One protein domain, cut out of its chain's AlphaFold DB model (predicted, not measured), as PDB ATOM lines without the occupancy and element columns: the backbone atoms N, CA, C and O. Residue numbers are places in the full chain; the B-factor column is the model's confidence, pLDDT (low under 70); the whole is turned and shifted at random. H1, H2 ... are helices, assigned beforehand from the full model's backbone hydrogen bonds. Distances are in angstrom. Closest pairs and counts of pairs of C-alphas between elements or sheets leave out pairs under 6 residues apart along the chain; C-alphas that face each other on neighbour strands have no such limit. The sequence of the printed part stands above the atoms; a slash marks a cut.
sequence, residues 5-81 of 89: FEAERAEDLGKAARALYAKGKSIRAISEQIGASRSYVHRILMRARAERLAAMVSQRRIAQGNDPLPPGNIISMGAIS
ATOM      1  N   PHE A   5     242.949 296.141 426.243       52.12
ATOM      2  CA  PHE A   5     241.633 296.786 426.144       52.12
ATOM      3  C   PHE A   5     241.539 297.914 425.095       52.12
ATOM      4  O   PHE A   5     240.491 298.109 424.489       52.12
ATOM      5  N   GLU A   6     242.622 298.657 424.848       68.56
ATOM      6  CA  GLU A   6     242.669 299.695 423.802       68.56
ATOM      7  C   GLU A   6     242.725 299.070 422.401       68.56
ATOM      8  O   GLU A   6     242.153 299.609 421.456       68.56
ATOM      9  N   ALA A   7     243.400 297.922 422.266       70.06
ATOM     10  CA  ALA A   7     243.524 297.212 420.997       70.06
ATOM     11  C   ALA A   7     242.201 296.554 420.578       70.06
ATOM     12  O   ALA A   7     241.785 296.725 419.435       70.06
ATOM     13  N   GLU A   8     241.516 295.884 421.509       69.50
ATOM     14  CA  GLU A   8     240.188 295.295 421.273       69.50
ATOM     15  C   GLU A   8     239.176 296.375 420.868       69.50
ATOM     16  O   GLU A   8     238.528 296.281 419.825       69.50
ATOM     17  N   ARG A   9     239.144 297.491 421.607       78.38
ATOM     18  CA  ARG A   9     238.270 298.625 421.290       78.38
ATOM     19  C   ARG A   9     238.584 299.249 419.925       78.38
ATOM     20  O   ARG A   9     237.668 299.648 419.205       78.38
ATOM     21  N   ALA A  10     239.858 299.349 419.549       77.94
ATOM     22  CA  ALA A  10     240.260 299.850 418.235       77.94
ATOM     23  C   ALA A  10     239.819 298.914 417.097       77.94
ATOM     24  O   ALA A  10     239.424 299.385 416.026       77.94
ATOM     25  N   GLU A  11     239.867 297.601 417.320       82.25
ATOM     26  CA  GLU A  11     239.425 296.606 416.349       82.25
ATOM     27  C   GLU A  11     237.905 296.668 416.131       82.25
ATOM     28  O   GLU A  11     237.449 296.704 414.983       82.25
ATOM     29  N   ASP A  12     237.131 296.790 417.209       88.25
ATOM     30  CA  ASP A  12     235.671 296.910 417.158       88.25
ATOM     31  C   ASP A  12     235.218 298.199 416.466       88.25
ATOM     32  O   ASP A  12     234.373 298.169 415.564       88.25
ATOM     33  N   LEU A  13     235.844 299.334 416.800       87.25
ATOM     34  CA  LEU A  13     235.610 300.602 416.103       87.25
ATOM     35  C   LEU A  13     235.983 300.503 414.620       87.25
ATOM     36  O   LEU A  13     235.288 301.052 413.762       87.25
ATOM     37  N   GLY A  14     237.051 299.768 414.301       88.62
ATOM     38  CA  GLY A  14     237.459 299.472 412.934       88.62
ATOM     39  C   GLY A  14     236.399 298.693 412.157       88.62
ATOM     40  O   GLY A  14     236.045 299.085 411.040       88.62
ATOM     41  N   LYS A  15     235.856 297.621 412.745       92.06
ATOM     42  CA  LYS A  15     234.776 296.810 412.158       92.06
ATOM     43  C   LYS A  15     233.510 297.643 411.953       92.06
ATOM     44  O   LYS A  15     232.962 297.648 410.849       92.06
ATOM     45  N   ALA A  16     233.101 298.413 412.961       92.31
ATOM     46  CA  ALA A  16     231.933 299.288 412.887       92.31
ATOM     47  C   ALA A  16     232.078 300.360 411.792       92.31
ATOM     48  O   ALA A  16     231.187 300.520 410.954       92.31
ATOM     49  N   ALA A  17     233.223 301.049 411.734       91.69
ATOM     50  CA  ALA A  17     233.492 302.066 410.720       91.69
ATOM     51  C   ALA A  17     233.443 301.490 409.296       91.69
ATOM     52  O   ALA A  17     232.829 302.087 408.410       91.69
ATOM     53  N   ARG A  18     234.040 300.309 409.074       91.69
ATOM     54  CA  ARG A  18     234.010 299.612 407.776       91.69
ATOM     55  C   ARG A  18     232.584 299.218 407.382       91.69
ATOM     56  O   ARG A  18     232.195 299.447 406.239       91.69
ATOM     57  N   ALA A  19     231.796 298.682 408.315       93.62
ATOM     58  CA  ALA A  19     230.411 298.286 408.063       93.62
ATOM     59  C   ALA A  19     229.519 299.481 407.691       93.62
ATOM     60  O   ALA A  19     228.697 299.386 406.783       93.62
ATOM     61  N   LEU A  20     229.691 300.625 408.358       93.19
ATOM     62  CA  LEU A  20     228.948 301.844 408.042       93.19
ATOM     63  C   LEU A  20     229.391 302.471 406.715       93.19
ATOM     64  O   LEU A  20     228.546 302.935 405.951       93.19
ATOM     65  N   TYR A  21     230.691 302.446 406.415       92.38
ATOM     66  CA  TYR A  21     231.216 302.913 405.134       92.38
ATOM     67  C   TYR A  21     230.713 302.058 403.964       92.38
ATOM     68  O   TYR A  21     230.314 302.598 402.937       92.38
ATOM     69  N   ALA A  22     230.637 300.734 404.138       91.06
ATOM     70  CA  ALA A  22     230.060 299.824 403.146       91.06
ATOM     71  C   ALA A  22     228.570 300.102 402.867       91.06
ATOM     72  O   ALA A  22     228.101 299.854 401.763       91.06
ATOM     73  N   LYS A  23     227.841 300.675 403.836       94.25
ATOM     74  CA  LYS A  23     226.455 301.155 403.674       94.25
ATOM     75  C   LYS A  23     226.362 302.541 403.009       94.25
ATOM     76  O   LYS A  23     225.281 303.118 402.974       94.25
ATOM     77  N   GLY A  24     227.475 303.107 402.538       92.31
ATOM     78  CA  GLY A  24     227.520 304.404 401.858       92.31
ATOM     79  C   GLY A  24     227.509 305.624 402.786       92.31
ATOM     80  O   GLY A  24     227.298 306.741 402.317       92.31
ATOM     81  N   LYS A  25     227.727 305.456 404.099       94.31
ATOM     82  CA  LYS A  25     227.748 306.599 405.028       94.31
ATOM     83  C   LYS A  25     229.006 307.451 404.866       94.31
ATOM     84  O   LYS A  25     230.107 306.941 404.665       94.31
ATOM     85  N   SER A  26     228.847 308.765 405.041       95.19
ATOM     86  CA  SER A  26     229.965 309.712 405.038       95.19
ATOM     87  C   SER A  26     230.847 309.558 406.283       95.19
ATOM     88  O   SER A  26     230.382 309.159 407.352       95.19
ATOM     89  N   ILE A  27     232.122 309.951 406.180       93.19
ATOM     90  CA  ILE A  27     233.078 309.930 407.305       93.19
ATOM     91  C   ILE A  27     232.539 310.702 408.517       93.19
ATOM     92  O   ILE A  27     232.740 310.282 409.655       93.19
ATOM     93  N   ARG A  28     231.830 311.812 408.275       94.69
ATOM     94  CA  ARG A  28     231.183 312.605 409.325       94.69
ATOM     95  C   ARG A  28     230.140 311.785 410.083       94.69
ATOM     96  O   ARG A  28     230.240 311.691 411.300       94.69
ATOM     97  N   ALA A  29     229.201 311.166 409.370       94.81
ATOM     98  CA  ALA A  29     228.143 310.371 409.989       94.81
ATOM     99  C   ALA A  29     228.711 309.158 410.743       94.81
ATOM    100  O   ALA A  29     228.237 308.809 411.817       94.81
ATOM    101  N   ILE A  30     229.762 308.530 410.205       94.62
ATOM    102  CA  ILE A  30     230.456 307.418 410.870       94.62
ATOM    103  C   ILE A  30     231.095 307.890 412.179       94.62
ATOM    104  O   ILE A  30     230.901 307.258 413.211       94.62
ATOM    105  N   SER A  31     231.831 309.001 412.132       93.44
ATOM    106  CA  SER A  31     232.488 309.616 413.291       93.44
ATOM    107  C   SER A  31     231.494 309.934 414.409       93.44
ATOM    108  O   SER A  31     231.749 309.580 415.558       93.44
ATOM    109  N   GLU A  32     230.347 310.521 414.060       93.94
ATOM    110  CA  GLU A  32     229.262 310.834 414.994       93.94
ATOM    111  C   GLU A  32     228.642 309.561 415.602       93.94
ATOM    112  O   GLU A  32     228.373 309.530 416.797       93.94
ATOM    113  N   GLN A  33     228.481 308.485 414.823       92.56
ATOM    114  CA  GLN A  33     227.878 307.238 415.311       92.56
ATOM    115  C   GLN A  33     228.787 306.399 416.208       92.56
ATOM    116  O   GLN A  33     228.299 305.777 417.147       92.56
ATOM    117  N   ILE A  34     230.086 306.336 415.913       90.50
ATOM    118  CA  ILE A  34     231.022 305.493 416.674       90.50
ATOM    119  C   ILE A  34     231.736 306.262 417.797       90.50
ATOM    120  O   ILE A  34     232.513 305.671 418.543       90.50
ATOM    121  N   GLY A  35     231.520 307.579 417.892       89.06
ATOM    122  CA  GLY A  35     232.149 308.431 418.902       89.06
ATOM    123  C   GLY A  35     233.665 308.572 418.736       89.06
ATOM    124  O   GLY A  35     234.384 308.709 419.723       89.06
ATOM    125  N   ALA A  36     234.173 308.520 417.500       89.50
ATOM    126  CA  ALA A  36     235.599 308.674 417.200       89.50
ATOM    127  C   ALA A  36     235.843 309.877 416.289       89.50
ATOM    128  O   ALA A  36     234.961 310.281 415.536       89.50
ATOM    129  N   SER A  37     237.052 310.443 416.302       92.75
ATOM    130  CA  SER A  37     237.367 311.599 415.455       92.75
ATOM    131  C   SER A  37     237.332 311.251 413.961       92.75
ATOM    132  O   SER A  37     237.706 310.152 413.540       92.75
ATOM    133  N   ARG A  38     236.944 312.221 413.125       91.94
ATOM    134  CA  ARG A  38     236.902 312.061 411.658       91.94
ATOM    135  C   ARG A  38     238.251 311.611 411.084       91.94
ATOM    136  O   ARG A  38     238.292 310.721 410.238       91.94
ATOM    137  N   SER A  39     239.355 312.164 411.588       94.31
ATOM    138  CA  SER A  39     240.717 311.788 411.182       94.31
ATOM    139  C   SER A  39     241.061 310.341 411.536       94.31
ATOM    140  O   SER A  39     241.768 309.664 410.789       94.31
ATOM    141  N   TYR A  40     240.564 309.838 412.669       91.69
ATOM    142  CA  TYR A  40     240.745 308.442 413.057       91.69
ATOM    143  C   TYR A  40     239.976 307.498 412.125       91.69
ATOM    144  O   TYR A  40     240.571 306.569 411.580       91.69
ATOM    145  N   VAL A  41     238.705 307.804 411.840       92.06
ATOM    146  CA  VAL A  41     237.887 307.064 410.863       92.06
ATOM    147  C   VAL A  41     238.560 307.035 409.490       92.06
ATOM    148  O   VAL A  41     238.698 305.970 408.891       92.06
ATOM    149  N   HIS A  42     239.046 308.182 409.009       92.44
ATOM    150  CA  HIS A  42     239.744 308.268 407.729       92.44
ATOM    151  C   HIS A  42     240.968 307.339 407.672       92.44
ATOM    152  O   HIS A  42     241.117 306.578 406.717       92.44
ATOM    153  N   ARG A  43     241.813 307.331 408.715       91.50
ATOM    154  CA  ARG A  43     242.986 306.440 408.787       91.50
ATOM    155  C   ARG A  43     242.604 304.962 408.748       91.50
ATOM    156  O   ARG A  43     243.245 304.199 408.027       91.50
ATOM    157  N   ILE A  44     241.559 304.563 409.474       90.62
ATOM    158  CA  ILE A  44     241.055 303.180 409.462       90.62
ATOM    159  C   ILE A  44     240.648 302.766 408.046       90.62
ATOM    160  O   ILE A  44     241.040 301.694 407.579       90.62
ATOM    161  N   LEU A  45     239.875 303.610 407.357       90.19
ATOM    162  CA  LEU A  45     239.371 303.309 406.017       90.19
ATOM    163  C   LEU A  45     240.500 303.255 404.980       90.19
ATOM    164  O   LEU A  45     240.521 302.352 404.144       90.19
ATOM    165  N   MET A  46     241.471 304.169 405.057       90.62
ATOM    166  CA  MET A  46     242.632 304.157 404.162       90.62
ATOM    167  C   MET A  46     243.506 302.922 404.369       90.62
ATOM    168  O   MET A  46     243.910 302.291 403.391       90.62
ATOM    169  N   ARG A  47     243.735 302.518 405.622       88.62
ATOM    170  CA  ARG A  47     244.463 301.283 405.934       88.62
ATOM    171  C   ARG A  47     243.761 300.055 405.351       88.62
ATOM    172  O   ARG A  47     244.399 299.261 404.668       88.62
ATOM    173  N   ALA A  48     242.444 299.951 405.530       84.56
ATOM    174  CA  ALA A  48     241.653 298.858 404.963       84.56
ATOM    175  C   ALA A  48     241.726 298.815 403.425       84.56
ATOM    176  O   ALA A  48     241.802 297.744 402.821       84.56
ATOM    177  N   ARG A  49     241.729 299.985 402.771       86.38
ATOM    178  CA  ARG A  49     241.887 300.090 401.315       86.38
ATOM    179  C   ARG A  49     243.266 299.617 400.856       86.38
ATOM    180  O   ARG A  49     243.342 298.895 399.867       86.38
ATOM    181  N   ALA A  50     244.327 300.001 401.562       84.00
ATOM    182  CA  ALA A  50     245.688 299.566 401.260       84.00
ATOM    183  C   ALA A  50     245.843 298.043 401.406       84.00
ATOM    184  O   ALA A  50     246.364 297.396 400.501       84.00
ATOM    185  N   GLU A  51     245.307 297.462 402.484       85.75
ATOM    186  CA  GLU A  51     245.279 296.008 402.716       85.75
ATOM    187  C   GLU A  51     244.557 295.274 401.571       85.75
ATOM    188  O   GLU A  51     245.076 294.302 401.018       85.75
ATOM    189  N   ARG A  52     243.396 295.782 401.136       84.56
ATOM    190  CA  ARG A  52     242.644 295.209 400.008       84.56
ATOM    191  C   ARG A  52     243.400 295.317 398.682       84.56
ATOM    192  O   ARG A  52     243.381 294.374 397.896       84.56
ATOM    193  N   LEU A  53     244.047 296.452 398.416       80.88
ATOM    194  CA  LEU A  53     244.863 296.642 397.213       80.88
ATOM    195  C   LEU A  53     246.040 295.666 397.187       80.88
ATOM    196  O   LEU A  53     246.254 295.011 396.171       80.88
ATOM    197  N   ALA A  54     246.748 295.515 398.308       81.25
ATOM    198  CA  ALA A  54     247.846 294.563 398.434       81.25
ATOM    199  C   ALA A  54     247.380 293.119 398.179       81.25
ATOM    200  O   ALA A  54     248.023 292.393 397.421       81.25
ATOM    201  N   ALA A  55     246.228 292.727 398.732       85.06
ATOM    202  CA  ALA A  55     245.640 291.413 398.488       85.06
ATOM    203  C   ALA A  55     245.308 291.190 397.002       85.06
ATOM    204  O   ALA A  55     245.661 290.151 396.448       85.06
ATOM    205  N   MET A  56     244.703 292.175 396.327       82.69
ATOM    206  CA  MET A  56     244.410 292.082 394.889       82.69
ATOM    207  C   MET A  56     245.679 291.985 394.037       82.69
ATOM    208  O   MET A  56     245.722 291.208 393.086       82.69
ATOM    209  N   VAL A  57     246.723 292.754 394.364       82.31
ATOM    210  CA  VAL A  57     248.017 292.683 393.667       82.31
ATOM    211  C   VAL A  57     248.658 291.309 393.857       82.31
ATOM    212  O   VAL A  57     249.143 290.726 392.891       82.31
ATOM    213  N   SER A  58     248.616 290.766 395.075       81.62
ATOM    214  CA  SER A  58     249.116 289.422 395.372       81.62
ATOM    215  C   SER A  58     248.362 288.346 394.582       81.62
ATOM    216  O   SER A  58     248.981 287.529 393.908       81.62
ATOM    217  N   GLN A  59     247.027 288.402 394.559       82.06
ATOM    218  CA  GLN A  59     246.208 287.472 393.775       82.06
ATOM    219  C   GLN A  59     246.505 287.549 392.276       82.06
ATOM    220  O   GLN A  59     246.616 286.516 391.625       82.06
ATOM    221  N   ARG A  60     246.684 288.757 391.727       77.88
ATOM    222  CA  ARG A  60     247.077 288.933 390.322       77.88
ATOM    223  C   ARG A  60     248.445 288.327 390.031       77.88
ATOM    224  O   ARG A  60     248.593 287.689 388.999       77.88
ATOM    225  N   ARG A  61     249.416 288.486 390.936       77.44
ATOM    226  CA  ARG A  61     250.734 287.845 390.814       77.44
ATOM    227  C   ARG A  61     250.615 286.324 390.777       77.44
ATOM    228  O   ARG A  61     251.176 285.708 389.884       77.44
ATOM    229  N   ILE A  62     249.850 285.738 391.697       79.56
ATOM    230  CA  ILE A  62     249.619 284.286 391.736       79.56
ATOM    231  C   ILE A  62     248.947 283.815 390.437       79.56
ATOM    232  O   ILE A  62     249.419 282.878 389.807       79.56
ATOM    233  N   ALA A  63     247.890 284.503 389.992       77.62
ATOM    234  CA  ALA A  63     247.159 284.155 388.772       77.62
ATOM    235  C   ALA A  63     248.003 284.273 387.491       77.62
ATOM    236  O   ALA A  63     247.738 283.578 386.518       77.62
ATOM    237  N   GLN A  64     249.015 285.143 387.483       77.56
ATOM    238  CA  GLN A  64     249.954 285.300 386.369       77.56
ATOM    239  C   GLN A  64     251.089 284.263 386.380       77.56
ATOM    240  O   GLN A  64     252.008 284.380 385.576       77.56
ATOM    241  N   GLY A  65     251.047 283.265 387.270       72.50
ATOM    242  CA  GLY A  65     252.090 282.243 387.355       72.50
ATOM    243  C   GLY A  65     253.425 282.822 387.813       72.50
ATOM    244  O   GLY A  65     254.481 282.384 387.370       72.50
ATOM    245  N   ASN A  66     253.386 283.847 388.669       67.44
ATOM    246  CA  ASN A  66     254.575 284.480 389.226       67.44
ATOM    247  C   ASN A  66     255.160 283.609 390.349       67.44
ATOM    248  O   ASN A  66     255.281 284.060 391.495       67.44
ATOM    249  N   ASP A  67     255.476 282.357 390.013       69.88
ATOM    250  CA  ASP A  67     256.288 281.485 390.844       69.88
ATOM    251  C   ASP A  67     257.614 282.202 391.113       69.88
ATOM    252  O   ASP A  67     258.174 282.838 390.208       69.88
ATOM    253  N   PRO A  68     258.116 282.176 392.360       69.62
ATOM    254  CA  PRO A  68     259.433 282.713 392.631       69.62
ATOM    255  C   PRO A  68     260.418 282.047 391.672       69.62
ATOM    256  O   PRO A  68     260.487 280.820 391.593       69.62
ATOM    257  N   LEU A  69     261.144 282.876 390.917       69.38
ATOM    258  CA  LEU A  69     262.160 282.384 390.001       69.38
ATOM    259  C   LEU A  69     263.082 281.429 390.772       69.38
ATOM    260  O   LEU A  69     263.484 281.771 391.892       69.38
ATOM    261  N   PRO A  70     263.421 280.257 390.209       67.25
ATOM    262  CA  PRO A  70     264.243 279.289 390.913       67.25
ATOM    263  C   PRO A  70     265.562 279.940 391.358       67.25
ATOM    264  O   PRO A  70     266.078 280.831 390.665       67.25
ATOM    265  N   PRO A  71     266.112 279.538 392.515       72.19
ATOM    266  CA  PRO A  71     267.393 280.055 392.978       72.19
ATOM    267  C   PRO A  71     268.455 279.865 391.887       72.19
ATOM    268  O   PRO A  71     268.551 278.802 391.281       72.19
ATOM    269  N   GLY A  72     269.221 280.921 391.604       68.88
ATOM    270  CA  GLY A  72     270.214 280.923 390.523       68.88
ATOM    271  C   GLY A  72     269.683 281.296 389.132       68.88
ATOM    272  O   GLY A  72     270.466 281.307 388.186       68.88
ATOM    273  N   ASN A  73     268.400 281.652 388.973       77.44
ATOM    274  CA  ASN A  73     267.884 282.161 387.696       77.44
ATOM    275  C   ASN A  73     268.651 283.422 387.248       77.44
ATOM    276  O   ASN A  73     268.835 284.347 388.037       77.44
ATOM    277  N   ILE A  74     269.035 283.478 385.970       74.69
ATOM    278  CA  ILE A  74     269.780 284.570 385.323       74.69
ATOM    279  C   ILE A  74     269.134 285.942 385.566       74.69
ATOM    280  O   ILE A  74     269.847 286.903 385.841       74.69
ATOM    281  N   ILE A  75     267.800 286.040 385.536       72.00
ATOM    282  CA  ILE A  75     267.085 287.302 385.794       72.00
ATOM    283  C   ILE A  75     267.290 287.749 387.249       72.00
ATOM    284  O   ILE A  75     267.635 288.903 387.502       72.00
ATOM    285  N   SER A  76     267.126 286.830 388.208       72.19
ATOM    286  CA  SER A  76     267.333 287.102 389.637       72.19
ATOM    287  C   SER A  76     268.789 287.436 389.934       72.19
ATOM    288  O   SER A  76     269.057 288.444 390.578       72.19
ATOM    289  N   MET A  77     269.720 286.622 389.424       76.69
ATOM    290  CA  MET A  77     271.168 286.825 389.527       76.69
ATOM    291  C   MET A  77     271.579 288.162 388.926       76.69
ATOM    292  O   MET A  77     272.501 288.803 389.428       76.69
ATOM    293  N   GLY A  78     270.864 288.600 387.893       71.81
ATOM    294  CA  GLY A  78     271.133 289.864 387.256       71.81
ATOM    295  C   GLY A  78     270.626 291.086 387.993       71.81
ATOM    296  O   GLY A  78     271.354 292.072 388.104       71.81
ATOM    297  N   ALA A  79     269.438 290.992 388.585       73.88
ATOM    298  CA  ALA A  79     268.894 292.031 389.452       73.88
ATOM    299  C   ALA A  79     269.764 292.287 390.699       73.88
ATOM    300  O   ALA A  79     269.802 293.409 391.198       73.88
ATOM    301  N   ILE A  80     270.479 291.265 391.186       74.19
ATOM    302  CA  ILE A  80     271.399 291.362 392.334       74.19
ATOM    303  C   ILE A  80     272.881 291.458 391.929       74.19
ATOM    304  O   ILE A  80     273.758 291.291 392.775       74.19
ATOM    305  N   SER A  81     273.179 291.730 390.653       73.94
ATOM    306  CA  SER A  81     274.544 291.916 390.127       73.94
ATOM    307  C   SER A  81     275.509 290.743 390.380       73.94
ATOM    308  O   SER A  81     276.724 290.929 390.434       73.94
TER     309      SER A  81
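This is residues 5 to 81 of the 89 residues of an uncharacterized protein of Acetobacter aceti NBRC 14818 (UniProt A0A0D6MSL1). A small head, where H1 and H2 pack on the first part of H3, lies at one end of a long arm made by the rest of H3 and the link after it, with short H4 alone at the far end. The printed part has 77 residues with four named helices, H1 to H4, and no named strand: all helix. It is extended, radius of gyration of the C-alphas 19.6 A, spanning 57 by 27 by 19 A.

H1, residues 5 to 22, touches H2, residues 27 to 34, with residues 13 to 21 alone, at a steep tilt of 48 degrees, opposite ways; their closest C-alphas, Ala 17 and Ile 30, are 6.2 A apart. H3, residues 38 to 63, touches H1 with residues 41 to 45 alone, about perpendicular at 75 degrees; the closest C-alphas, Gly 14 and Ile 44, are 6.2 A apart. H3 touches H2 with residues 38 to 42 alone, about perpendicular at 74 degrees; the closest C-alphas, Ser 31 and Arg 38, are 5.3 A apart. The packing is mostly crossed, with 0 of these 3 pairs at a shallow tilt. H4, residues 74 to 79, is apart from H1, H2 and H3. Every O i to N i+4 pair is within hydrogen-bond range in H1, H2, H3 and H4.

H1 begins at C-alpha 5 (241.633, 296.786, 426.144) and is 25.9 A long; H3 is 37.5 A long. H4 ends at C-alpha 79 (268.894, 292.031, 389.452).

The printed part has no cut; the 10-residue link H3 to H4 is short, the others tight. Residues 5 to 6, 8, 66 to 70 and 72 have pLDDT under 70.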